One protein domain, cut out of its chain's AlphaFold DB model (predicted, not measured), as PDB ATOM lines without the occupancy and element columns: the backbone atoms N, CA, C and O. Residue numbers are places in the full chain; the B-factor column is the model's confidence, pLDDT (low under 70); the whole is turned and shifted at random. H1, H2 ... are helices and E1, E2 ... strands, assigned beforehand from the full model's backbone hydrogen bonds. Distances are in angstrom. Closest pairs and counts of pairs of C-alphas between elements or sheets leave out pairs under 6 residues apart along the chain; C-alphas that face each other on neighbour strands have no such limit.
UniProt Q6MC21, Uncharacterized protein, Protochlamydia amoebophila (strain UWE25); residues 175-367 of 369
ATOM      1  N   LEU A 175     199.446 191.797 199.480       92.44
ATOM      2  CA  LEU A 175     198.549 191.914 200.618       92.44
ATOM      3  C   LEU A 175     197.648 190.688 200.648       92.44
ATOM      4  O   LEU A 175     197.029 190.357 199.641       92.44
ATOM      5  N   ASP A 176     197.544 190.039 201.794       94.56
ATOM      6  CA  ASP A 176     196.649 188.909 201.996       94.56
ATOM      7  C   ASP A 176     195.638 189.176 203.113       94.56
ATOM      8  O   ASP A 176     195.742 190.125 203.893       94.56
ATOM      9  N   GLY A 177     194.609 188.337 203.162       94.19
ATOM     10  CA  GLY A 177     193.630 188.384 204.231       94.19
ATOM     11  C   GLY A 177     192.595 187.276 204.134       94.19
ATOM     12  O   GLY A 177     192.727 186.315 203.373       94.19
ATOM     13  N   VAL A 178     191.534 187.413 204.935       92.69
ATOM     14  CA  VAL A 178     190.484 186.399 205.056       92.69
ATOM     15  C   VAL A 178     189.094 187.022 204.928       92.69
ATOM     16  O   VAL A 178     188.731 187.921 205.680       92.69
ATOM     17  N   TYR A 179     188.277 186.487 204.019       90.19
ATOM     18  CA  TYR A 179     186.864 186.827 203.849       90.19
ATOM     19  C   TYR A 179     185.988 185.616 204.185       90.19
ATOM     20  O   TYR A 179     185.967 184.631 203.449       90.19
ATOM     21  N   LYS A 180     185.252 185.665 205.304       88.81
ATOM     22  CA  LYS A 180     184.380 184.559 205.760       88.81
ATOM     23  C   LYS A 180     185.089 183.185 205.785       88.81
ATOM     24  O   LYS A 180     184.532 182.181 205.355       88.81
ATOM     25  N   GLY A 181     186.342 183.148 206.245       89.56
ATOM     26  CA  GLY A 181     187.160 181.923 206.288       89.56
ATOM     27  C   GLY A 181     187.804 181.505 204.953       89.56
ATOM     28  O   GLY A 181     188.419 180.439 204.873       89.56
ATOM     29  N   GLN A 182     187.677 182.323 203.907       91.69
ATOM     30  CA  GLN A 182     188.320 182.133 202.603       91.69
ATOM     31  C   GLN A 182     189.534 183.045 202.496       91.69
ATOM     32  O   GLN A 182     189.424 184.238 202.780       91.69
ATOM     33  N   LYS A 183     190.679 182.498 202.095       95.06
ATOM     34  CA  LYS A 183     191.887 183.297 201.887       95.06
ATOM     35  C   LYS A 183     191.752 184.133 200.625       95.06
ATOM     36  O   LYS A 183     191.152 183.692 199.645       95.06
ATOM     37  N   TRP A 184     192.354 185.309 200.634       95.88
ATOM     38  CA  TRP A 184     192.578 186.092 199.429       95.88
ATOM     39  C   TRP A 184     193.990 186.657 199.411       95.88
ATOM     40  O   TRP A 184     194.620 186.809 200.456       95.88
ATOM     41  N   LEU A 185     194.475 186.941 198.208       96.50
ATOM     42  CA  LEU A 185     195.788 187.507 197.944       96.50
ATOM     43  C   LEU A 185     195.664 188.544 196.832       96.50
ATOM     44  O   LEU A 185     195.157 188.248 195.752       96.50
ATOM     45  N   LEU A 186     196.154 189.741 197.108       95.25
ATOM     46  CA  LEU A 186     196.350 190.839 196.181       95.25
ATOM     47  C   LEU A 186     197.840 190.947 195.865       95.25
ATOM     48  O   LEU A 186     198.676 191.001 196.764       95.25
ATOM     49  N   ASN A 187     198.162 191.025 194.582       92.50
ATOM     50  CA  ASN A 187     199.483 191.363 194.085       92.50
ATOM     51  C   ASN A 187     199.361 192.647 193.268       92.50
ATOM     52  O   ASN A 187     198.757 192.656 192.188       92.50
ATOM     53  N   LYS A 188     199.881 193.740 193.827       89.38
ATOM     54  CA  LYS A 188     199.806 195.067 193.228       89.38
ATOM     55  C   LYS A 188     201.141 195.401 192.573       89.38
ATOM     56  O   LYS A 188     202.179 195.384 193.227       89.38
ATOM     57  N   ALA A 189     201.081 195.768 191.300       85.94
ATOM     58  CA  ALA A 189     202.155 196.426 190.574       85.94
ATOM     59  C   ALA A 189     201.640 197.746 189.973       85.94
ATOM     60  O   ALA A 189     200.441 198.044 189.997       85.94
ATOM     61  N   TYR A 190     202.560 198.547 189.439       81.00
ATOM     62  CA  TYR A 190     202.245 199.874 188.913       81.00
ATOM     63  C   TYR A 190     201.303 199.817 187.696       81.00
ATOM     64  O   TYR A 190     200.288 200.502 187.656       81.00
ATOM     65  N   GLU A 191     201.590 198.952 186.719       82.81
ATOM     66  CA  GLU A 191     200.847 198.896 185.443       82.81
ATOM     67  C   GLU A 191     199.786 197.790 185.374       82.81
ATOM     68  O   GLU A 191     198.974 197.727 184.442       82.81
ATOM     69  N   HIS A 192     199.814 196.885 186.345       88.00
ATOM     70  CA  HIS A 192     198.879 195.781 186.437       88.00
ATOM     71  C   HIS A 192     198.692 195.358 187.887       88.00
ATOM     72  O   HIS A 192     199.520 195.606 188.758       88.00
ATOM     73  N   THR A 193     197.571 194.724 188.181       91.75
ATOM     74  CA  THR A 193     197.278 194.217 189.522       91.75
ATOM     75  C   THR A 193     196.409 192.986 189.384       91.75
ATOM     76  O   THR A 193     195.580 192.926 188.478       91.75
ATOM     77  N   TRP A 194     196.567 192.008 190.267       94.06
ATOM     78  CA  TRP A 194     195.615 190.909 190.354       94.06
ATOM     79  C   TRP A 194     195.237 190.584 191.786       94.06
ATOM     80  O   TRP A 194     196.025 190.752 192.713       94.06
ATOM     81  N   VAL A 195     194.023 190.076 191.941       96.19
ATOM     82  CA  VAL A 195     193.490 189.569 193.198       96.19
ATOM     83  C   VAL A 195     192.915 188.177 192.981       96.19
ATOM     84  O   VAL A 195     192.207 187.930 192.003       96.19
ATOM     85  N   ALA A 196     193.233 187.267 193.894       96.94
ATOM     86  CA  ALA A 196     192.686 185.924 193.964       96.94
ATOM     87  C   ALA A 196     191.979 185.731 195.308       96.94
ATOM     88  O   ALA A 196     192.463 186.188 196.341       96.94
ATOM     89  N   LEU A 197     190.834 185.061 195.298       95.38
ATOM     90  CA  LEU A 197     189.994 184.780 196.453       95.38
ATOM     91  C   LEU A 197     189.520 183.329 196.355       95.38
ATOM     92  O   LEU A 197     188.959 182.913 195.341       95.38
ATOM     93  N   GLU A 198     189.738 182.557 197.416       94.75
ATOM     94  CA  GLU A 198     189.213 181.197 197.512       94.75
ATOM     95  C   GLU A 198     187.682 181.219 197.441       94.75
ATOM     96  O   GLU A 198     187.026 182.120 197.968       94.75
ATOM     97  N   LYS A 199     187.109 180.177 196.837       90.69
ATOM     98  CA  LYS A 199     185.671 179.910 196.869       90.69
ATOM     99  C   LYS A 199     185.438 178.642 197.672       90.69
ATOM    100  O   LYS A 199     185.834 177.575 197.222       90.69
ATOM    101  N   LYS A 200     184.760 178.730 198.814       86.44
ATOM    102  CA  LYS A 200     184.354 177.586 199.644       86.44
ATOM    103  C   LYS A 200     182.840 177.569 199.796       86.44
ATOM    104  O   LYS A 200     182.225 178.601 200.055       86.44
ATOM    105  N   VAL A 201     182.240 176.380 199.712       71.19
ATOM    106  CA  VAL A 201     180.782 176.178 199.856       71.19
ATOM    107  C   VAL A 201     180.251 176.756 201.179       71.19
ATOM    108  O   VAL A 201     179.161 177.324 201.218       71.19
ATOM    109  N   SER A 202     181.041 176.665 202.252       57.09
ATOM    110  CA  SER A 202     180.684 177.103 203.608       57.09
ATOM    111  C   SER A 202     180.591 178.621 203.796       57.09
ATOM    112  O   SER A 202     179.977 179.071 204.760       57.09
ATOM    113  N   ALA A 203     181.165 179.429 202.902       55.03
ATOM    114  CA  ALA A 203     181.204 180.884 203.064       55.03
ATOM    115  C   ALA A 203     179.910 181.599 202.620       55.03
ATOM    116  O   ALA A 203     179.781 182.826 202.745       55.03
ATOM    117  N   GLY A 204     178.934 180.833 202.117       57.56
ATOM    118  CA  GLY A 204     177.749 181.361 201.450       57.56
ATOM    119  C   GLY A 204     178.084 182.035 200.112       57.56
ATOM    120  O   GLY A 204     179.245 182.249 199.782       57.56
ATOM    121  N   LEU A 205     177.037 182.390 199.356       53.09
ATOM    122  CA  LEU A 205     177.090 182.992 198.009       53.09
ATOM    123  C   LEU A 205     177.470 182.028 196.865       53.09
ATOM    124  O   LEU A 205     178.051 182.439 195.861       53.09
ATOM    125  N   MET A 206     177.062 180.754 196.935       48.31
ATOM    126  CA  MET A 206     176.934 179.963 195.705       48.31
ATOM    127  C   MET A 206     175.859 180.612 194.818       48.31
ATOM    128  O   MET A 206     174.673 180.534 195.120       48.31
ATOM    129  N   GLY A 207     176.283 181.288 193.747       53.50
ATOM    130  CA  GLY A 207     175.385 181.888 192.755       53.50
ATOM    131  C   GLY A 207     175.232 183.413 192.808       53.50
ATOM    132  O   GLY A 207     174.433 183.945 192.038       53.50
ATOM    133  N   GLU A 208     175.985 184.140 193.647       69.25
ATOM    134  CA  GLU A 208     176.015 185.606 193.538       69.25
ATOM    135  C   GLU A 208     176.773 185.999 192.261       69.25
ATOM    136  O   GLU A 208     177.955 185.695 192.103       69.25
ATOM    137  N   LYS A 209     176.074 186.652 191.324       76.12
ATOM    138  CA  LYS A 209     176.600 187.006 189.992       76.12
ATOM    139  C   LYS A 209     177.863 187.872 190.039       76.12
ATOM    140  O   LYS A 209     178.572 187.950 189.047       76.12
ATOM    141  N   THR A 210     178.122 188.530 191.161       82.88
ATOM    142  CA  THR A 210     179.220 189.481 191.359       82.88
ATOM    143  C   THR A 210     180.442 188.883 192.050       82.88
ATOM    144  O   THR A 210     181.505 189.509 192.039       82.88
ATOM    145  N   PHE A 211     180.340 187.665 192.592       88.69
ATOM    146  CA  PHE A 211     181.471 187.003 193.229       88.69
ATOM    147  C   PHE A 211     182.521 186.621 192.181       88.69
ATOM    148  O   PHE A 211     182.257 185.819 191.281       88.69
ATOM    149  N   THR A 212     183.714 187.198 192.306       92.12
ATOM    150  CA  THR A 212     184.771 187.110 191.294       92.12
ATOM    151  C   THR A 212     186.052 186.568 191.938       92.12
ATOM    152  O   THR A 212     186.870 187.347 192.426       92.12
ATOM    153  N   PRO A 213     186.226 185.231 191.978       93.75
ATOM    154  CA  PRO A 213     187.362 184.591 192.642       93.75
ATOM    155  C   PRO A 213     188.738 184.980 192.097       93.75
ATOM    156  O   PRO A 213     189.749 184.770 192.758       93.75
ATOM    157  N   PHE A 214     188.800 185.508 190.878       96.44
ATOM    158  CA  PHE A 214     190.034 186.044 190.330       96.44
ATOM    159  C   PHE A 214     189.754 187.252 189.451       96.44
ATOM    160  O   PHE A 214     188.852 187.205 188.612       96.44
ATOM    161  N   CYS A 215     190.548 188.305 189.605       95.38
ATOM    162  CA  CYS A 215     190.488 189.487 188.764       95.38
ATOM    163  C   CYS A 215     191.901 190.005 188.499       95.38
ATOM    164  O   CYS A 215     192.663 190.218 189.436       95.38
ATOM    165  N   PHE A 216     192.236 190.214 187.231       94.38
ATOM    166  CA  PHE A 216     193.438 190.906 186.777       94.38
ATOM    167  C   PHE A 216     193.035 192.225 186.116       94.38
ATOM    168  O   PHE A 216     192.095 192.235 185.322       94.38
ATOM    169  N   PHE A 217     193.762 193.301 186.409       91.81
ATOM    170  CA  PHE A 217     193.537 194.661 185.923       91.81
ATOM    171  C   PHE A 217     194.765 195.196 185.201       91.81
ATOM    172  O   PHE A 217     195.888 194.995 185.665       91.81
ATOM    173  N   THR A 218     194.555 195.941 184.115       89.75
ATOM    174  CA  THR A 218     195.615 196.689 183.427       89.75
ATOM    175  C   THR A 218     195.035 197.787 182.527       89.75
ATOM    176  O   THR A 218     193.882 197.706 182.109       89.75
ATOM    177  N   GLY A 219     195.850 198.785 182.180       86.19
ATOM    178  CA  GLY A 219     195.485 199.882 181.281       86.19
ATOM    179  C   GLY A 219     194.965 201.130 182.006       86.19
ATOM    180  O   GLY A 219     194.129 201.049 182.897       86.19
ATOM    181  N   GLN A 220     195.483 202.296 181.603       79.06
ATOM    182  CA  GLN A 220     195.194 203.597 182.233       79.06
ATOM    183  C   GLN A 220     194.029 204.333 181.551       79.06
ATOM    184  O   GLN A 220     193.128 204.852 182.205       79.06
ATOM    185  N   ASN A 221     194.035 204.367 180.213       80.56
ATOM    186  CA  ASN A 221     192.998 205.047 179.425       80.56
ATOM    187  C   ASN A 221     191.698 204.245 179.328       80.56
ATOM    188  O   ASN A 221     190.623 204.824 179.214       80.56
ATOM    189  N   PHE A 222     191.834 202.924 179.361       83.56
ATOM    190  CA  PHE A 222     190.759 201.950 179.365       83.56
ATOM    191  C   PHE A 222     191.184 200.840 180.320       83.56
ATOM    192  O   PHE A 222     192.301 200.323 180.195       83.56
ATOM    193  N   LEU A 223     190.324 200.495 181.275       87.88
ATOM    194  CA  LEU A 223     190.641 199.474 182.269       87.88
ATOM    195  C   LEU A 223     190.231 198.109 181.735       87.88
ATOM    196  O   LEU A 223     189.057 197.736 181.734       87.88
ATOM    197  N   HIS A 224     191.224 197.339 181.320       89.25
ATOM    198  CA  HIS A 224     191.017 195.962 180.927       89.25
ATOM    199  C   HIS A 224     190.979 195.067 182.149       89.25
ATOM    200  O   HIS A 224     191.785 195.196 183.071       89.25
ATOM    201  N   THR A 225     190.058 194.113 182.104       92.88
ATOM    202  CA  THR A 225     189.912 193.092 183.128       92.88
ATOM    203  C   THR A 225     189.969 191.702 182.516       92.88
ATOM    204  O   THR A 225     189.385 191.466 181.460       92.88
ATOM    205  N   PHE A 226     190.641 190.777 183.197       94.50
ATOM    206  CA  PHE A 226     190.552 189.342 182.936       94.50
ATOM    207  C   PHE A 226     190.130 188.648 184.232       94.50
ATOM    208  O   PHE A 226     190.827 188.739 185.241       94.50
ATOM    209  N   VAL A 227     188.947 188.032 184.241       95.31
ATOM    210  CA  VAL A 227     188.269 187.637 185.485       95.31
ATOM    211  C   VAL A 227     187.776 186.205 185.446       95.31
ATOM    212  O   VAL A 227     187.237 185.779 184.432       95.31
ATOM    213  N   CYS A 228     187.882 185.479 186.558       95.38
ATOM    214  CA  CYS A 228     187.151 184.230 186.762       95.38
ATOM    215  C   CYS A 228     185.828 184.543 187.460       95.38
ATOM    216  O   CYS A 228     185.838 185.124 188.544       95.38
ATOM    217  N   GLN A 229     184.695 184.174 186.862       91.38
ATOM    218  CA  GLN A 229     183.372 184.448 187.432       91.38
ATOM    219  C   GLN A 229     182.355 183.387 187.002       91.38
ATOM    220  O   GLN A 229     182.337 182.958 185.854       91.38
ATOM    221  N   GLY A 230     181.460 182.982 187.903       86.88
ATOM    222  CA  GLY A 230     180.457 181.954 187.611       86.88
ATOM    223  C   GLY A 230     181.043 180.539 187.591       86.88
ATOM    224  O   GLY A 230     181.838 180.187 188.459       86.88
ATOM    225  N   GLY A 231     180.614 179.716 186.629       86.88
ATOM    226  CA  GLY A 231     180.985 178.300 186.555       86.88
ATOM    227  C   GLY A 231     180.247 177.409 187.566       86.88
ATOM    228  O   GLY A 231     179.569 177.887 188.478       86.88
ATOM    229  N   ARG A 232     180.370 176.090 187.390       86.56
ATOM    230  CA  ARG A 232     179.723 175.058 188.225       86.56
ATOM    231  C   ARG A 232     180.662 174.401 189.237       86.56
ATOM    232  O   ARG A 232     180.214 173.531 189.980       86.56
ATOM    233  N   PHE A 233     181.936 174.792 189.283       89.12
ATOM    234  CA  PHE A 233     182.862 174.308 190.311       89.12
ATOM    235  C   PHE A 233     182.344 174.650 191.718       89.12
ATOM    236  O   PHE A 233     181.846 175.759 191.972       89.12
ATOM    237  N   SER A 234     182.446 173.681 192.627       87.31
ATOM    238  CA  SER A 234     181.978 173.784 194.014       87.31
ATOM    239  C   SER A 234     182.949 174.593 194.867       87.31
ATOM    240  O   SER A 234     182.524 175.395 195.699       87.31
ATOM    241  N   GLN A 235     184.244 174.419 194.614       92.38
ATOM    242  CA  GLN A 235     185.324 175.066 195.340       92.38
ATOM    243  C   GLN A 235     186.437 175.499 194.391       92.38
ATOM    244  O   GLN A 235     186.674 174.868 193.358       92.38
ATOM    245  N   LEU A 236     187.080 176.605 194.749       94.88
ATOM    246  CA  LEU A 236     188.289 177.097 194.113       94.88
ATOM    247  C   LEU A 236     189.328 177.377 195.185       94.88
ATOM    248  O   LEU A 236     189.083 178.176 196.092       94.88
ATOM    249  N   GLU A 237     190.488 176.770 195.017       96.81
ATOM    250  CA  GLU A 237     191.698 177.114 195.751       96.81
ATOM    251  C   GLU A 237     192.695 177.767 194.804       96.81
ATOM    252  O   GLU A 237     192.631 177.577 193.585       96.81
ATOM    253  N   PHE A 238     193.626 178.537 195.358       97.50
ATOM    254  CA  PHE A 238     194.723 179.086 194.582       97.50
ATOM    255  C   PHE A 238     196.042 178.980 195.339       97.50
ATOM    256  O   PHE A 238     196.085 178.998 196.571       97.50
ATOM    257  N   LYS A 239     197.133 178.914 194.582       96.19
ATOM    258  CA  LYS A 239     198.494 178.925 195.106       96.19
ATOM    259  C   LYS A 239     199.395 179.721 194.180       96.19
ATOM    260  O   LYS A 239     199.428 179.497 192.975       96.19
ATOM    261  N   MET A 240     200.171 180.634 194.748       94.62
ATOM    262  CA  MET A 240     201.222 181.313 193.999       94.62
ATOM    263  C   MET A 240     202.392 180.344 193.784       94.62
ATOM    264  O   MET A 240     202.952 179.827 194.751       94.62
ATOM    265  N   LEU A 241     202.740 180.074 192.525       93.69
ATOM    266  CA  LEU A 241     203.889 179.233 192.168       93.69
ATOM    267  C   LEU A 241     205.180 180.059 192.087       93.69
ATOM    268  O   LEU A 241     206.254 179.572 192.429       93.69
ATOM    269  N   SER A 242     205.067 181.314 191.650       90.25
ATOM    270  CA  SER A 242     206.141 182.311 191.609       90.25
ATOM    271  C   SER A 242     205.541 183.722 191.574       90.25
ATOM    272  O   SER A 242     204.322 183.874 191.502       90.25
ATOM    273  N   SER A 243     206.371 184.770 191.557       85.00
ATOM    274  CA  SER A 243     205.912 186.166 191.419       85.00
ATOM    275  C   SER A 243     205.063 186.429 190.165       85.00
ATOM    276  O   SER A 243     204.298 187.390 190.141       85.00
ATOM    277  N   HIS A 244     205.175 185.573 189.144       87.88
ATOM    278  CA  HIS A 244     204.493 185.708 187.853       87.88
ATOM    279  C   HIS A 244     203.650 184.482 187.496       87.88
ATOM    280  O   HIS A 244     203.303 184.294 186.331       87.88
ATOM    281  N   SER A 245     203.338 183.618 188.462       93.88
ATOM    282  CA  SER A 245     202.560 182.413 188.195       93.88
ATOM    283  C   SER A 245     201.606 182.071 189.326       93.88
ATOM    284  O   SER A 245     201.995 182.006 190.495       93.88
ATOM    285  N   LEU A 246     200.356 181.819 188.948       96.62
ATOM    286  CA  LEU A 246     199.268 181.482 189.846       96.62
ATOM    287  C   LEU A 246     198.621 180.173 189.398       96.62
ATOM    288  O   LEU A 246     198.240 180.009 188.241       96.62
ATOM    289  N   GLU A 247     198.503 179.244 190.331       98.12
ATOM    290  CA  GLU A 247     197.790 177.988 190.169       98.12
ATOM    291  C   GLU A 247     196.402 178.101 190.787       98.12
ATOM    292  O   GLU A 247     196.243 178.647 191.878       98.12
ATOM    293  N   PHE A 248     195.416 177.547 190.095       98.38
ATOM    294  CA  PHE A 248     194.037 177.424 190.528       98.38
ATOM    295  C   PHE A 248     193.623 175.957 190.532       98.38
ATOM    296  O   PHE A 248     193.841 175.255 189.542       98.38
ATOM    297  N   LEU A 249     192.973 175.514 191.605       98.19
ATOM    298  CA  LEU A 249     192.403 174.175 191.723       98.19
ATOM    299  C   LEU A 249     190.879 174.282 191.780       98.19
ATOM    300  O   LEU A 249     190.304 174.761 192.757       98.19
ATOM    301  N   PHE A 250     190.229 173.867 190.696       96.31
ATOM    302  CA  PHE A 250     188.778 173.848 190.552       96.31
ATOM    303  C   PHE A 250     188.252 172.465 190.919       96.31
ATOM    304  O   PHE A 250     188.484 171.494 190.194       96.31
ATOM    305  N   HIS A 251     187.502 172.387 192.012       94.75
ATOM    306  CA  HIS A 251     186.925 171.135 192.485       94.75
ATOM    307  C   HIS A 251     185.484 170.977 192.007       94.75
ATOM    308  O   HIS A 251     184.694 171.929 191.971       94.75
ATOM    309  N   PHE A 252     185.136 169.742 191.664       91.19
ATOM    310  CA  PHE A 252     183.795 169.350 191.266       91.19
ATOM    311  C   PHE A 252     183.341 168.150 192.089       91.19
ATOM    312  O   PHE A 252     184.049 167.148 192.146       91.19
ATOM    313  N   ASN A 253     182.153 168.243 192.691       84.19
ATOM    314  CA  ASN A 253     181.669 167.231 193.637       84.19
ATOM    315  C   ASN A 253     180.911 166.075 192.964       84.19
ATOM    316  O   ASN A 253     181.035 164.936 193.397       84.19
ATOM    317  N   ASP A 254     180.149 166.349 191.904       75.62
ATOM    318  CA  ASP A 254     179.197 165.375 191.351       75.62
ATOM    319  C   ASP A 254     179.659 164.786 190.014       75.62
ATOM    320  O   ASP A 254     180.376 165.437 189.250       75.62
ATOM    321  N   ALA A 255     179.181 163.585 189.671       66.31
ATOM    322  CA  ALA A 255     179.253 163.086 188.299       66.31
ATOM    323  C   ALA A 255     178.544 164.076 187.354       66.31
ATOM    324  O   ALA A 255     177.468 164.603 187.646       66.31
ATOM    325  N   GLY A 256     179.206 164.414 186.253       60.75
ATOM    326  CA  GLY A 256     178.775 165.471 185.348       60.75
ATOM    327  C   GLY A 256     177.961 164.919 184.190       60.75
ATOM    328  O   GLY A 256     178.438 165.009 183.070       60.75
ATOM    329  N   ASP A 257     176.764 164.392 184.455       53.47
ATOM    330  CA  ASP A 257     175.813 163.991 183.411       53.47
ATOM    331  C   ASP A 257     174.546 164.840 183.527       53.47
ATOM    332  O   ASP A 257     173.616 164.529 184.270       53.47
ATOM    333  N   LYS A 258     174.513 165.964 182.808       54.09
ATOM    334  CA  LYS A 258     173.251 166.620 182.454       54.09
ATOM    335  C   LYS A 258     173.339 167.051 180.999       54.09
ATOM    336  O   LYS A 258     174.085 167.973 180.681       54.09
ATOM    337  N   GLU A 259     172.560 166.385 180.150       46.62
ATOM    338  CA  GLU A 259     172.321 166.688 178.731       46.62
ATOM    339  C   GLU A 259     171.604 168.037 178.511       46.62
ATOM    340  O   GLU A 259     170.789 168.177 177.606       46.62
ATOM    341  N   ASP A 260     171.890 169.063 179.310       47.69
ATOM    342  CA  ASP A 260     171.398 170.412 179.037       47.69
ATOM    343  C   ASP A 260     172.458 171.136 178.198       47.69
ATOM    344  O   ASP A 260     173.313 171.871 178.709       47.69
ATOM    345  N   ARG A 261     172.455 170.822 176.892       48.44
ATOM    346  CA  ARG A 261     173.452 171.256 175.892       48.44
ATOM    347  C   ARG A 261     173.675 172.774 175.860       48.44
ATOM    348  O   ARG A 261     174.744 173.203 175.424       48.44
ATOM    349  N   ASP A 262     172.737 173.558 176.391       43.00
ATOM    350  CA  ASP A 262     172.751 175.017 176.321       43.00
ATOM    351  C   ASP A 262     173.245 175.723 177.601       43.00
ATOM    352  O   ASP A 262     173.406 176.947 177.588       43.00
ATOM    353  N   LYS A 263     173.532 175.012 178.713       53.84
ATOM    354  CA  LYS A 263     173.782 175.679 180.018       53.84
ATOM    355  C   LYS A 263     174.943 175.203 180.898       53.84
ATOM    356  O   LYS A 263     175.100 175.730 181.999       53.84
ATOM    357  N   THR A 264     175.817 174.291 180.483       69.19
ATOM    358  CA  THR A 264     176.825 173.742 181.420       69.19
ATOM    359  C   THR A 264     178.244 174.256 181.166       69.19
ATOM    360  O   THR A 264     179.103 173.532 180.666       69.19
ATOM    361  N   ARG A 265     178.507 175.520 181.524       87.56
ATOM    362  CA  ARG A 265     179.882 176.040 181.641       87.56
ATOM    363  C   ARG A 265     180.417 175.725 183.037       87.56
ATOM    364  O   ARG A 265     179.845 176.178 184.026       87.56
ATOM    365  N   ASP A 266     181.491 174.954 183.118       90.12
ATOM    366  CA  ASP A 266     182.060 174.501 184.387       90.12
ATOM    367  C   ASP A 266     183.036 175.504 184.975       90.12
ATOM    368  O   ASP A 266     182.935 175.806 186.158       90.12
ATOM    369  N   ILE A 267     183.916 176.058 184.144       94.25
ATOM    370  CA  ILE A 267     184.855 177.131 184.488       94.25
ATOM    371  C   ILE A 267     184.667 178.230 183.455       94.25
ATOM    372  O   ILE A 267     184.555 177.925 182.268       94.25
ATOM    373  N   CYS A 268     184.647 179.490 183.888       95.00
ATOM    374  CA  CYS A 268     184.534 180.637 182.998       95.00
ATOM    375  C   CYS A 268     185.566 181.702 183.362       95.00
ATOM    376  O   CYS A 268     185.660 182.110 184.522       95.00
ATOM    377  N   PHE A 269     186.266 182.193 182.345       96.75
ATOM    378  CA  PHE A 269     187.059 183.408 182.392       96.75
ATOM    379  C   PHE A 269     186.524 184.411 181.373       96.75
ATOM    380  O   PHE A 269     186.192 184.032 180.253       96.75
ATOM    381  N   TYR A 270     186.452 185.683 181.748       95.38
ATOM    382  CA  TYR A 270     185.922 186.759 180.916       95.38
ATOM    383  C   TYR A 270     186.936 187.882 180.766       95.38
ATOM    384  O   TYR A 270     187.681 188.169 181.700       95.38
ATOM    385  N   TRP A 271     186.931 188.541 179.612       94.06
ATOM    386  CA  TRP A 271     187.670 189.780 179.383       94.06
ATOM    387  C   TRP A 271     186.941 190.673 178.394       94.06
ATOM    388  O   TRP A 271     186.064 190.220 177.662       94.06
ATOM    389  N   ASN A 272     187.304 191.948 178.370       91.31
ATOM    390  CA  ASN A 272     186.649 192.931 177.514       91.31
ATOM    391  C   ASN A 272     186.924 192.641 176.027       91.31
ATOM    392  O   ASN A 272     188.064 192.353 175.645       91.31
ATOM    393  N   ASP A 273     185.897 192.728 175.177       89.81
ATOM    394  CA  ASP A 273     186.022 192.566 173.721       89.81
ATOM    395  C   ASP A 273     186.636 193.828 173.095       89.81
ATOM    396  O   ASP A 273     185.942 194.670 172.531       89.81
ATOM    397  N   HIS A 274     187.957 193.968 173.226       87.38
ATOM    398  CA  HIS A 274     188.726 195.091 172.687       87.38
ATOM    399  C   HIS A 274     189.608 194.656 171.510       87.38
ATOM    400  O   HIS A 274     190.164 193.556 171.519       87.38
ATOM    401  N   ALA A 275     189.784 195.534 170.516       84.62
ATOM    402  CA  ALA A 275     190.509 195.235 169.275       84.62
ATOM    403  C   ALA A 275     192.000 194.900 169.482       84.62
ATOM    404  O   ALA A 275     192.603 194.217 168.657       84.62
ATOM    405  N   GLU A 276     192.590 195.358 170.585       84.00
ATOM    406  CA  GLU A 276     193.996 195.099 170.920       84.00
ATOM    407  C   GLU A 276     194.255 193.670 171.422       84.00
ATOM    408  O   GLU A 276     195.397 193.215 171.390       84.00
ATOM    409  N   TRP A 277     193.223 192.959 171.892       86.75
ATOM    410  CA  TRP A 277     193.384 191.604 172.411       86.75
ATOM    411  C   TRP A 277     193.447 190.585 171.279       86.75
ATOM    412  O   TRP A 277     192.495 190.403 170.519       86.75
ATOM    413  N   GLN A 278     194.545 189.836 171.238       90.94
ATOM    414  CA  GLN A 278     194.661 188.623 170.436       90.94
ATOM    415  C   GLN A 278     194.743 187.408 171.351       90.94
ATOM    416  O   GLN A 278     195.488 187.415 172.331       90.94
ATOM    417  N   VAL A 279     193.984 186.364 171.010       93.44
ATOM    418  CA  VAL A 279     193.982 185.087 171.730       93.44
ATOM    419  C   VAL A 279     194.350 183.970 170.769       93.44
ATOM    420  O   VAL A 279     193.777 183.876 169.680       93.44
ATOM    421  N   ARG A 280     195.314 183.138 171.162       95.44
ATOM    422  CA  ARG A 280     195.787 181.990 170.381       95.44
ATOM    423  C   ARG A 280     195.815 180.735 171.243       95.44
ATOM    424  O   ARG A 280     196.096 180.814 172.433       95.44
ATOM    425  N   VAL A 281     195.560 179.587 170.627       96.25
ATOM    426  CA  VAL A 281     195.704 178.255 171.227       96.25
ATOM    427  C   VAL A 281     196.876 177.577 170.529       96.25
ATOM    428  O   VAL A 281     196.844 177.430 169.311       96.25
ATOM    429  N   ASN A 282     197.932 177.223 171.266       94.50
ATOM    430  CA  ASN A 282     199.187 176.695 170.711       94.50
ATOM    431  C   ASN A 282     199.696 177.519 169.509       94.50
ATOM    432  O   ASN A 282     200.023 176.978 168.454       94.50
ATOM    433  N   ASN A 283     199.722 178.848 169.655       92.19
ATOM    434  CA  ASN A 283     200.100 179.819 168.615       92.19
ATOM    435  C   ASN A 283     199.192 179.873 167.370       92.19
ATOM    436  O   ASN A 283     199.491 180.625 166.442       92.19
ATOM    437  N   GLN A 284     198.067 179.159 167.357       94.50
ATOM    438  CA  GLN A 284     197.093 179.156 166.265       94.50
ATOM    439  C   GLN A 284     195.807 179.893 166.652       94.50
ATOM    440  O   GLN A 284     195.419 179.952 167.820       94.50
ATOM    441  N   GLN A 285     195.120 180.464 165.663       92.75
ATOM    442  CA  GLN A 285     193.797 181.042 165.869       92.75
ATOM    443  C   GLN A 285     192.766 179.909 165.931       92.75
ATOM    444  O   GLN A 285     192.409 179.330 164.912       92.75
ATOM    445  N   SER A 286     192.292 179.602 167.137       93.81
ATOM    446  CA  SER A 286     191.261 178.591 167.385       93.81
ATOM    447  C   SER A 286     190.205 179.144 168.335       93.81
ATOM    448  O   SER A 286     190.494 180.004 169.167       93.81
ATOM    449  N   ASN A 287     188.977 178.645 168.215       93.88
ATOM    450  CA  ASN A 287     187.881 178.913 169.144       93.88
ATOM    451  C   ASN A 287     187.629 177.752 170.123       93.88
ATOM    452  O   ASN A 287     186.720 177.834 170.944       93.88
ATOM    453  N   THR A 288     188.414 176.679 170.042       95.88
ATOM    454  CA  THR A 288     188.325 175.506 170.919       95.88
ATOM    455  C   THR A 288     189.715 175.038 171.334       95.88
ATOM    456  O   THR A 288     190.698 175.297 170.634       95.88
ATOM    457  N   PHE A 289     189.804 174.385 172.490       96.94
ATOM    458  CA  PHE A 289     191.055 173.824 172.993       96.94
ATOM    459  C   PHE A 289     190.824 172.588 173.862       96.94
ATOM    460  O   PHE A 289     189.802 172.455 174.541       96.94
ATOM    461  N   GLU A 290     191.800 171.694 173.852       97.12
ATOM    462  CA  GLU A 290     191.882 170.536 174.736       97.12
ATOM    463  C   GLU A 290     192.721 170.862 175.978       97.12
ATOM    464  O   GLU A 290     193.487 171.829 176.006       97.12
ATOM    465  N   LEU A 291     192.581 170.047 177.026       97.19
ATOM    466  CA  LEU A 291     193.457 170.141 178.195       97.19
ATOM    467  C   LEU A 291     194.925 169.917 177.778       97.19
ATOM    468  O   LEU A 291     195.207 169.141 176.869       97.19
ATOM    469  N   GLY A 292     195.856 170.612 178.430       97.25
ATOM    470  CA  GLY A 292     197.288 170.618 178.114       97.25
ATOM    471  C   GLY A 292     197.696 171.590 177.001       97.25
ATOM    472  O   GLY A 292     198.878 171.900 176.867       97.25
ATOM    473  N   GLN A 293     196.751 172.125 176.221       97.81
ATOM    474  CA  GLN A 293     197.057 173.165 175.237       97.81
ATOM    475  C   GLN A 293     197.249 174.526 175.919       97.81
ATOM    476  O   GLN A 293     196.554 174.870 176.876       97.81
ATOM    477  N   THR A 294     198.192 175.318 175.404       97.56
ATOM    478  CA  THR A 294     198.478 176.661 175.916       97.56
ATOM    479  C   THR A 294     197.569 177.676 175.247       97.56
ATOM    480  O   THR A 294     197.615 177.843 174.027       97.56
ATOM    481  N   ILE A 295     196.776 178.393 176.043       97.56
ATOM    482  CA  ILE A 295     196.065 179.588 175.590       97.56
ATOM    483  C   ILE A 295     196.935 180.804 175.894       97.56
ATOM    484  O   ILE A 295     197.401 180.956 177.018       97.56
ATOM    485  N   GLN A 296     197.151 181.672 174.912       95.69
ATOM    486  CA  GLN A 296     197.942 182.891 175.043       95.69
ATOM    487  C   GLN A 296     197.083 184.110 174.733       95.69
ATOM    488  O   GLN A 296     196.471 184.178 173.666       95.69
ATOM    489  N   TRP A 297     197.103 185.087 175.635       93.12
ATOM    490  CA  TRP A 297     196.580 186.430 175.424       93.12
ATOM    491  C   TRP A 297     197.754 187.371 175.202       93.12
ATOM    492  O   TRP A 297     198.698 187.407 175.991       93.12
ATOM    493  N   SER A 298     197.690 188.144 174.129       89.06
ATOM    494  CA  SER A 298     198.667 189.185 173.824       89.06
ATOM    495  C   SER A 298     197.953 190.482 173.488       89.06
ATOM    496  O   SER A 298     196.933 190.471 172.796       89.06
ATOM    497  N   CYS A 299     198.524 191.589 173.943       81.56
ATOM    498  CA  CYS A 299     198.066 192.939 173.665       81.56
ATOM    499  C   CYS A 299     199.301 193.815 173.430       81.56
ATOM    500  O   CYS A 299     200.265 193.716 174.182       81.56
ATOM    501  N   GLN A 300     199.295 194.645 172.384       72.56
ATOM    502  CA  GLN A 300     200.499 195.344 171.894       72.56
ATOM    503  C   GLN A 300     201.205 196.213 172.946       72.56
ATOM    504  O   GLN A 300     202.413 196.397 172.873       72.56
ATOM    505  N   SER A 301     200.460 196.740 173.914       69.38
ATOM    506  CA  SER A 301     200.934 197.684 174.928       69.38
ATOM    507  C   SER A 301     200.885 197.133 176.356       69.38
ATOM    508  O   SER A 301     200.948 197.912 177.304       69.38
ATOM    509  N   ARG A 302     200.677 195.821 176.543       74.31
ATOM    510  CA  ARG A 302     200.356 195.253 177.863       74.31
ATOM    511  C   ARG A 302     200.996 193.887 178.097       74.31
ATOM    512  O   ARG A 302     201.323 193.207 177.123       74.31
ATOM    513  N   PRO A 303     201.104 193.452 179.367       73.06
ATOM    514  CA  PRO A 303     201.602 192.126 179.690       73.06
ATOM    515  C   PRO A 303     200.806 191.050 178.952       73.06
ATOM    516  O   PRO A 303     199.573 191.009 179.011       73.06
ATOM    517  N   ALA A 304     201.525 190.182 178.250       86.88
ATOM    518  CA  ALA A 304     200.955 188.957 177.730       86.88
ATOM    519  C   ALA A 304     200.781 187.970 178.885       86.88
ATOM    520  O   ALA A 304     201.503 188.006 179.881       86.88
ATOM    521  N   PHE A 305     199.837 187.054 178.764       92.38
ATOM    522  CA  PHE A 305     199.723 185.968 179.727       92.38
ATOM    523  C   PHE A 305     199.315 184.684 179.036       92.38
ATOM    524  O   PHE A 305     198.707 184.694 177.962       92.38
ATOM    525  N   THR A 306     199.685 183.566 179.646       95.94
ATOM    526  CA  THR A 306     199.338 182.234 179.166       95.94
ATOM    527  C   THR A 306     198.591 181.458 180.231       95.94
ATOM    528  O   THR A 306     198.777 181.673 181.426       95.94
ATOM    529  N   MET A 307     197.726 180.552 179.793       97.81
ATOM    530  CA  MET A 307     196.996 179.654 180.669       97.81
ATOM    531  C   MET A 307     197.011 178.240 180.106       97.81
ATOM    532  O   MET A 307     196.830 178.049 178.903       97.81
ATOM    533  N   VAL A 308     197.202 177.258 180.981       98.19
ATOM    534  CA  VAL A 308     197.090 175.829 180.662       98.19
ATOM    535  C   VAL A 308     196.138 175.187 181.661       98.19
ATOM    536  O   VAL A 308     196.199 175.491 182.852       98.19
ATOM    537  N   PHE A 309     195.265 174.307 181.173       98.38
ATOM    538  CA  PHE A 309     194.352 173.526 182.003       98.38
ATOM    539  C   PHE A 309     194.707 172.047 181.964       98.38
ATOM    540  O   PHE A 309     194.936 171.501 180.890       98.38
ATOM    541  N   GLU A 310     194.681 171.384 183.114       98.00
ATOM    542  CA  GLU A 310     195.037 169.974 183.265       98.00
ATOM    543  C   GLU A 310     194.019 169.263 184.161       98.00
ATOM    544  O   GLU A 310     193.472 169.851 185.098       98.00
ATOM    545  N   LEU A 311     193.763 167.982 183.890       97.19
ATOM    546  CA  LEU A 311     193.013 167.125 184.806       97.19
ATOM    547  C   LEU A 311     193.986 166.562 185.839       97.19
ATOM    548  O   LEU A 311     194.815 165.723 185.501       97.19
ATOM    549  N   LEU A 312     193.879 167.035 187.081       96.94
ATOM    550  CA  LEU A 312     194.756 166.608 188.168       96.94
ATOM    551  C   LEU A 312     194.241 165.325 188.829       96.94
ATOM    552  O   LEU A 312     195.005 164.399 189.074       96.94
ATOM    553  N   GLU A 313     192.932 165.261 189.088       95.56
ATOM    554  CA  GLU A 313     192.293 164.131 189.769       95.56
ATOM    555  C   GLU A 313     190.937 163.785 189.152       95.56
ATOM    556  O   GLU A 313     190.207 164.655 188.670       95.56
ATOM    557  N   GLY A 314     190.562 162.508 189.248       93.06
ATOM    558  CA  GLY A 314     189.293 161.982 188.751       93.06
ATOM    559  C   GLY A 314     189.362 161.506 187.298       93.06
ATOM    560  O   GLY A 314     190.431 161.341 186.714       93.06
ATOM    561  N   LYS A 315     188.193 161.230 186.713       90.19
ATOM    562  CA  LYS A 315     188.055 160.795 185.315       90.19
ATOM    563  C   LYS A 315     186.959 161.597 184.629       90.19
ATOM    564  O   LYS A 315     185.806 161.598 185.061       90.19
ATOM    565  N   GLY A 316     187.315 162.249 183.531       88.19
ATOM    566  CA  GLY A 316     186.375 162.991 182.710       88.19
ATOM    567  C   GLY A 316     187.015 163.488 181.423       88.19
ATOM    568  O   GLY A 316     188.235 163.533 181.295       88.19
ATOM    569  N   GLN A 317     186.169 163.846 180.468       91.31
ATOM    570  CA  GLN A 317     186.562 164.507 179.236       91.31
ATOM    571  C   GLN A 317     186.020 165.927 179.272       91.31
ATOM    572  O   GLN A 317     184.827 166.133 179.502       91.31
ATOM    573  N   PHE A 318     186.896 166.891 179.028       93.19
ATOM    574  CA  PHE A 318     186.589 168.312 179.071       93.19
ATOM    575  C   PHE A 318     186.976 168.946 177.742       93.19
ATOM    576  O   PHE A 318     187.914 168.496 177.089       93.19
ATOM    577  N   LEU A 319     186.249 169.986 177.348       95.38
ATOM    578  CA  LEU A 319     186.554 170.764 176.154       95.38
ATOM    579  C   LEU A 319     186.460 172.251 176.478       95.38
ATOM    580  O   LEU A 319     185.465 172.710 177.048       95.38
ATOM    581  N   GLY A 320     187.497 172.983 176.099       96.56
ATOM    582  CA  GLY A 320     187.580 174.425 176.198       96.56
ATOM    583  C   GLY A 320     187.036 175.127 174.961       96.56
ATOM    584  O   GLY A 320     187.167 174.634 173.841       96.56
ATOM    585  N   HIS A 321     186.430 176.291 175.166       96.12
ATOM    586  CA  HIS A 321     185.833 177.130 174.130       96.12
ATOM    587  C   HIS A 321     186.204 178.591 174.356       96.12
ATOM    588  O   HIS A 321     186.282 179.049 175.495       96.12
ATOM    589  N   LEU A 322     186.364 179.329 173.263       95.44
ATOM    590  CA  LEU A 322     186.514 180.778 173.214       95.44
ATOM    591  C   LEU A 322     185.340 181.344 172.411       95.44
ATOM    592  O   LEU A 322     185.114 180.955 171.266       95.44
ATOM    593  N   ALA A 323     184.586 182.269 172.997       93.50
ATOM    594  CA  ALA A 323     183.409 182.853 172.363       93.50
ATOM    595  C   ALA A 323     183.226 184.324 172.755       93.50
ATOM    596  O   ALA A 323     183.882 184.831 173.665       93.50
ATOM    597  N   LYS A 324     182.297 185.014 172.089       91.81
ATOM    598  CA  LYS A 324     181.726 186.250 172.632       91.81
ATOM    599  C   LYS A 324     180.696 185.883 173.692       91.81
ATOM    600  O   LYS A 324     179.897 184.968 173.495       91.81
ATOM    601  N   GLY A 325     180.727 186.566 174.824       89.00
ATOM    602  CA  GLY A 325     179.873 186.210 175.939       89.00
ATOM    603  C   GLY A 325     180.068 187.147 177.109       89.00
ATOM    604  O   GLY A 325     181.181 187.399 177.547       89.00
ATOM    605  N   ASN A 326     178.944 187.609 177.627       88.94
ATOM    606  CA  ASN A 326     178.889 188.534 178.735       88.94
ATOM    607  C   ASN A 326     179.126 187.848 180.091       88.94
ATOM    608  O   ASN A 326     178.663 186.719 180.313       88.94
ATOM    609  N   ARG A 327     179.828 188.541 180.997       89.38
ATOM    610  CA  ARG A 327     180.062 188.087 182.373       89.38
ATOM    611  C   ARG A 327     178.812 188.281 183.242       89.38
ATOM    612  O   ARG A 327     178.070 189.243 183.033       89.38
ATOM    613  N   PRO A 328     178.562 187.401 184.228       87.31
ATOM    614  CA  PRO A 328     177.400 187.505 185.110       87.31
ATOM    615  C   PRO A 328     177.192 188.873 185.784       87.31
ATOM    616  O   PRO A 328     176.040 189.276 185.950       87.31
ATOM    617  N   SER A 329     178.261 189.592 186.145       87.06
ATOM    618  CA  SER A 329     178.185 190.893 186.829       87.06
ATOM    619  C   SER A 329     177.989 192.107 185.914       87.06
ATOM    620  O   SER A 329     178.202 193.238 186.348       87.06
ATOM    621  N   GLN A 330     177.590 191.933 184.653       86.69
ATOM    622  CA  GLN A 330     177.275 193.069 183.784       86.69
ATOM    623  C   GLN A 330     175.906 193.676 184.106       86.69
ATOM    624  O   GLN A 330     174.860 193.090 183.830       86.69
ATOM    625  N   PHE A 331     175.931 194.894 184.650       69.38
ATOM    626  CA  PHE A 331     174.770 195.630 185.152       69.38
ATOM    627  C   PHE A 331     173.704 195.857 184.072       69.38
ATOM    628  O   PHE A 331     172.520 195.615 184.293       69.38
ATOM    629  N   LYS A 332     174.126 196.235 182.860       65.44
ATOM    630  CA  LYS A 332     173.206 196.553 181.756       65.44
ATOM    631  C   LYS A 332     172.364 195.383 181.258       65.44
ATOM    632  O   LYS A 332     171.293 195.604 180.706       65.44
ATOM    633  N   LEU A 333     172.796 194.146 181.495       60.75
ATOM    634  CA  LEU A 333     172.009 192.956 181.145       60.75
ATOM    635  C   LEU A 333     170.795 192.763 182.051       60.75
ATOM    636  O   LEU A 333     169.949 191.923 181.762       60.75
ATOM    637  N   ILE A 334     170.744 193.506 183.155       60.50
ATOM    638  CA  ILE A 334     169.651 193.504 184.122       60.50
ATOM    639  C   ILE A 334     168.699 194.676 183.850       60.50
ATOM    640  O   ILE A 334     167.517 194.567 184.158       60.50
ATOM    641  N   SER A 335     169.192 195.778 183.267       55.22
ATOM    642  CA  SER A 335     168.457 197.046 183.165       55.22
ATOM    643  C   SER A 335     167.950 197.423 181.766       55.22
ATOM    644  O   SER A 335     167.147 198.343 181.674       55.22
ATOM    645  N   GLU A 336     168.412 196.792 180.678       55.34
ATOM    646  CA  GLU A 336     168.020 197.159 179.302       55.34
ATOM    647  C   GLU A 336     167.417 195.978 178.515       55.34
ATOM    648  O   GLU A 336     167.933 194.864 178.556       55.34
ATOM    649  N   GLU A 337     166.370 196.244 177.719       50.56
ATOM    650  CA  GLU A 337     165.674 195.275 176.840       50.56
ATOM    651  C   GLU A 337     166.560 194.678 175.722       50.56
ATOM    652  O   GLU A 337     166.173 193.725 175.043       50.56
ATOM    653  N   LYS A 338     167.768 195.214 175.496       52.34
ATOM    654  CA  LYS A 338     168.663 194.789 174.408       52.34
ATOM    655  C   LYS A 338     169.659 193.724 174.869       52.34
ATOM    656  O   LYS A 338     170.854 193.977 174.995       52.34
ATOM    657  N   HIS A 339     169.184 192.488 174.996       59.41
ATOM    658  CA  HIS A 339     170.003 191.296 175.269       59.41
ATOM    659  C   HIS A 339     170.996 190.901 174.147       59.41
ATOM    660  O   HIS A 339     171.658 189.870 174.251       59.41
ATOM    661  N   CYS A 340     171.126 191.689 173.073       64.06
ATOM    662  CA  CYS A 340     171.844 191.285 171.857       64.06
ATOM    663  C   CYS A 340     173.306 191.759 171.769       64.06
ATOM    664  O   CYS A 340     174.002 191.360 170.836       64.06
ATOM    665  N   GLN A 341     173.791 192.608 172.684       79.19
ATOM    666  CA  GLN A 341     175.172 193.106 172.635       79.19
ATOM    667  C   GLN A 341     176.080 192.341 173.603       79.19
ATOM    668  O   GLN A 341     175.809 192.258 174.801       79.19
ATOM    669  N   ALA A 342     177.185 191.805 173.079       85.75
ATOM    670  CA  ALA A 342     178.272 191.251 173.878       85.75
ATOM    671  C   ALA A 342     179.384 192.296 174.017       85.75
ATOM    672  O   ALA A 342     179.923 192.742 173.004       85.75
ATOM    673  N   TYR A 343     179.710 192.680 175.249       89.69
ATOM    674  CA  TYR A 343     180.832 193.583 175.550       89.69
ATOM    675  C   TYR A 343     182.098 192.820 175.952       89.69
ATOM    676  O   TYR A 343     183.191 193.379 175.968       89.69
ATOM    677  N   ASP A 344     181.941 191.531 176.253       93.00
ATOM    678  CA  ASP A 344     183.009 190.657 176.704       93.00
ATOM    679  C   ASP A 344     183.193 189.456 175.775       93.00
ATOM    680  O   ASP A 344     182.291 189.005 175.053       93.00
ATOM    681  N   ARG A 345     184.394 188.898 175.856       94.12
ATOM    682  CA  ARG A 345     184.716 187.547 175.428       94.12
ATOM    683  C   ARG A 345     184.783 186.628 176.631       94.12
ATOM    684  O   ARG A 345     185.046 187.052 177.755       94.12
ATOM    685  N   ILE A 346     184.566 185.350 176.361       94.81
ATOM    686  CA  ILE A 346     184.596 184.288 177.348       94.81
ATOM    687  C   ILE A 346     185.506 183.158 176.876       94.81
ATOM    688  O   ILE A 346     185.426 182.710 175.733       94.81
ATOM    689  N   LEU A 347     186.323 182.670 177.799       96.38
ATOM    690  CA  LEU A 347     186.917 181.346 177.782       96.38
ATOM    691  C   LEU A 347     186.097 180.503 178.745       96.38
ATOM    692  O   LEU A 347     185.928 180.885 179.902       96.38
ATOM    693  N   PHE A 348     185.586 179.364 178.301       95.50
ATOM    694  CA  PHE A 348     184.920 178.444 179.211       95.50
ATOM    695  C   PHE A 348     185.293 177.000 178.944       95.50
ATOM    696  O   PHE A 348     185.508 176.595 177.805       95.50
ATOM    697  N   ILE A 349     185.325 176.215 180.013       95.31
ATOM    698  CA  ILE A 349     185.473 174.765 179.948       95.31
ATOM    699  C   ILE A 349     184.115 174.145 180.213       95.31
ATOM    700  O   ILE A 349     183.396 174.574 181.118       95.31
ATOM    701  N   ARG A 350     183.770 173.131 179.425       91.38
ATOM    702  CA  ARG A 350     182.615 172.271 179.672       91.38
ATOM    703  C   ARG A 350     183.056 170.824 179.828       91.38
ATOM    704  O   ARG A 350     183.915 170.343 179.087       91.38
ATOM    705  N   THR A 351     182.421 170.124 180.749       90.12
ATOM    706  CA  THR A 351     182.463 168.671 180.860       90.12
ATOM    707  C   THR A 351     181.688 168.079 179.687       90.12
ATOM    708  O   THR A 351     180.540 168.444 179.443       90.12
ATOM    709  N   ILE A 352     182.324 167.175 178.949       88.69
ATOM    710  CA  ILE A 352     181.675 166.315 177.953       88.69
ATOM    711  C   ILE A 352     181.113 165.070 178.643       88.69
ATOM    712  O   ILE A 352     179.991 164.669 178.362       88.69
ATOM    713  N   ARG A 353     181.899 164.471 179.545       86.88
ATOM    714  CA  ARG A 353     181.513 163.342 180.405       86.88
ATOM    715  C   ARG A 353     182.389 163.317 181.651       86.88
ATOM    716  O   ARG A 353     183.592 163.553 181.535       86.88
ATOM    717  N   ARG A 354     181.833 163.005 182.823       86.94
ATOM    718  CA  ARG A 354     182.597 162.846 184.076       86.94
ATOM    719  C   ARG A 354     181.931 161.825 184.990       86.94
ATOM    720  O   ARG A 354     180.754 161.962 185.297       86.94
ATOM    721  N   THR A 355     182.705 160.865 185.493       84.88
ATOM    722  CA  THR A 355     182.172 159.714 186.247       84.88
ATOM    723  C   THR A 355     182.105 159.914 187.765       84.88
ATOM    724  O   THR A 355     181.661 159.016 188.469       84.88
ATOM    725  N   GLY A 356     182.571 161.045 188.298       88.50
ATOM    726  CA  GLY A 356     182.588 161.312 189.740       88.50
ATOM    727  C   GLY A 356     183.281 162.632 190.084       88.50
ATOM    728  O   GLY A 356     183.420 163.477 189.197       88.50
ATOM    729  N   PRO A 357     183.730 162.813 191.337       92.56
ATOM    730  CA  PRO A 357     184.523 163.970 191.722       92.56
ATOM    731  C   PRO A 357     185.778 164.113 190.859       92.56
ATOM    732  O   PRO A 357     186.401 163.124 190.461       92.56
ATOM    733  N   SER A 358     186.144 165.353 190.555       94.44
ATOM    734  CA  SER A 358     187.354 165.655 189.788       94.44
ATOM    735  C   SER A 358     187.928 167.002 190.181       94.44
ATOM    736  O   SER A 358     187.174 167.903 190.557       94.44
ATOM    737  N   THR A 359     189.226 167.164 189.957       96.50
ATOM    738  CA  THR A 359     189.932 168.428 190.159       96.50
ATOM    739  C   THR A 359     190.584 168.846 188.845       96.50
ATOM    740  O   THR A 359     191.417 168.117 188.300       96.50
ATOM    741  N   LEU A 360     190.200 170.016 188.327       97.56
ATOM    742  CA  LEU A 360     190.908 170.660 187.221       97.56
ATOM    743  C   LEU A 360     191.897 171.678 187.775       97.56
ATOM    744  O   LEU A 360     191.539 172.530 188.585       97.56
ATOM    745  N   ARG A 361     193.127 171.611 187.286       98.44
ATOM    746  CA  ARG A 361     194.184 172.576 187.556       98.44
ATOM    747  C   ARG A 361     194.223 173.588 186.420       98.44
ATOM    748  O   ARG A 361     194.198 173.192 185.259       98.44
ATOM    749  N   ALA A 362     194.305 174.875 186.736       98.44
ATOM    750  CA  ALA A 362     194.641 175.911 185.767       98.44
ATOM    751  C   ALA A 362     195.882 176.661 186.238       98.44
ATOM    752  O   ALA A 362     195.926 177.113 187.380       98.44
ATOM    753  N   VAL A 363     196.875 176.815 185.369       98.19
ATOM    754  CA  VAL A 363     198.075 177.599 185.672       98.19
ATOM    755  C   VAL A 363     198.090 178.826 184.785       98.19
ATOM    756  O   VAL A 363     198.107 178.698 183.564       98.19
ATOM    757  N   LEU A 364     198.064 180.002 185.406       97.19
ATOM    758  CA  LEU A 364     198.183 181.302 184.762       97.19
ATOM    759  C   LEU A 364     199.616 181.809 184.927       97.19
ATOM    760  O   LEU A 364     200.114 181.904 186.048       97.19
ATOM    761  N   HIS A 365     200.262 182.161 183.820       95.19
ATOM    762  CA  HIS A 365     201.573 182.797 183.804       95.19
ATOM    763  C   HIS A 365     201.470 184.198 183.217       95.19
ATOM    764  O   HIS A 365     200.947 184.375 182.119       95.19
ATOM    765  N   PHE A 366     202.008 185.182 183.926       89.50
ATOM    766  CA  PHE A 366     202.150 186.549 183.440       89.50
ATOM    767  C   PHE A 366     203.521 186.704 182.775       89.50
ATOM    768  O   PHE A 366     204.519 186.195 183.288       89.50
ATOM    769  N   SER A 367     203.594 187.394 181.636       82.69
ATOM    770  CA  SER A 367     204.875 187.759 181.033       82.69
ATOM    771  C   SER A 367     205.651 188.668 181.980       82.69
ATOM    772  O   SER A 367     205.061 189.546 182.611       82.69
TER     773      SER A 367
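What this domain is: This is residues 175 to 367 of the 369 residues of an uncharacterized protein of Protochlamydia amoebophila (strain UWE25) (UniProt Q6MC21). Two twisted antiparallel sheets lie face to face as a sandwich, a wide one of eight strands, E1 E2 E3 E4 E5 E8 E13 E12 in order across it, and one of six, E6 E7 E14 E11 E10 E9. The small helix H1 lies away from both, in the loop between E12 and E13. The printed part has 193 residues, with fourteen named strands and one named helix, H1, between E12 and E13 along the chain; the class is mostly strand. The whole is compact and rounded, with a radius of gyration of the C-alphas of 16.3 A and spans of 46 by 39 by 39 A.

Where its parts are: E1, residues 175 to 179, begins at C-alpha 175 (198.549, 191.914, 200.618). E2 is residues 182 to 188, E3 192 to 197, E4 214 to 218 and E5 224 to 228. E6, residues 235 to 242, is 22.4 A long, and E7, residues 245 to 252, 23.1 A. E8 is residues 267 to 272, E9 278 to 281 and E10 294 to 299. E11, residues 302 to 313, is the longest strand by residues and measures 34.3 A. E12, residues 316 to 324, is 25.8 A long. H1 is residues 332 to 335. E13, residues 344 to 354, is 28.8 A long, and E14, residues 358 to 366, is 26.4 A long and ends at C-alpha 366 (202.150, 186.549, 183.440).

How they stand to each other: E1 to E5 form a meander, each strand the antiparallel neighbour of the one before; N 177 and O 184 of the hairpin E1 and E2 are 3.1 A apart. E5 and E8 are antiparallel neighbours, with N 227 and O 270 at 2.8 A, and E13 and the edge strand E12 have N 321 and O 348 at 2.8 A. In the other sheet E7 and E14 have N 248 and O 362 at 2.8 A, E14 and E11 have N 310 and O 361 at 2.8 A, and E9, E10 and E11 form a second meander. The parts of the sheets that face each other are 7.9 A centre to centre, their best planes 19 degrees apart. Between E3 and E6 the closest C-alphas are those of Ala 196 and Phe 238, 7.2 A. H1 is not on either sheet; it is too short for an O i to N i+4 pair, and its 1 O i to N i+3 pair is within hydrogen-bond range.

The domain as a whole: The farthest C-alphas, those of Asn 221 and Thr 355, are 47.1 A apart. The printed part has no cut. The links E3 to E4, E7 to E8 and E9 to E10 are long. The mean pLDDT of the printed part is 86.5, and residues 202 to 208, 255 to 264, 301 and 331 to 340 are under 70.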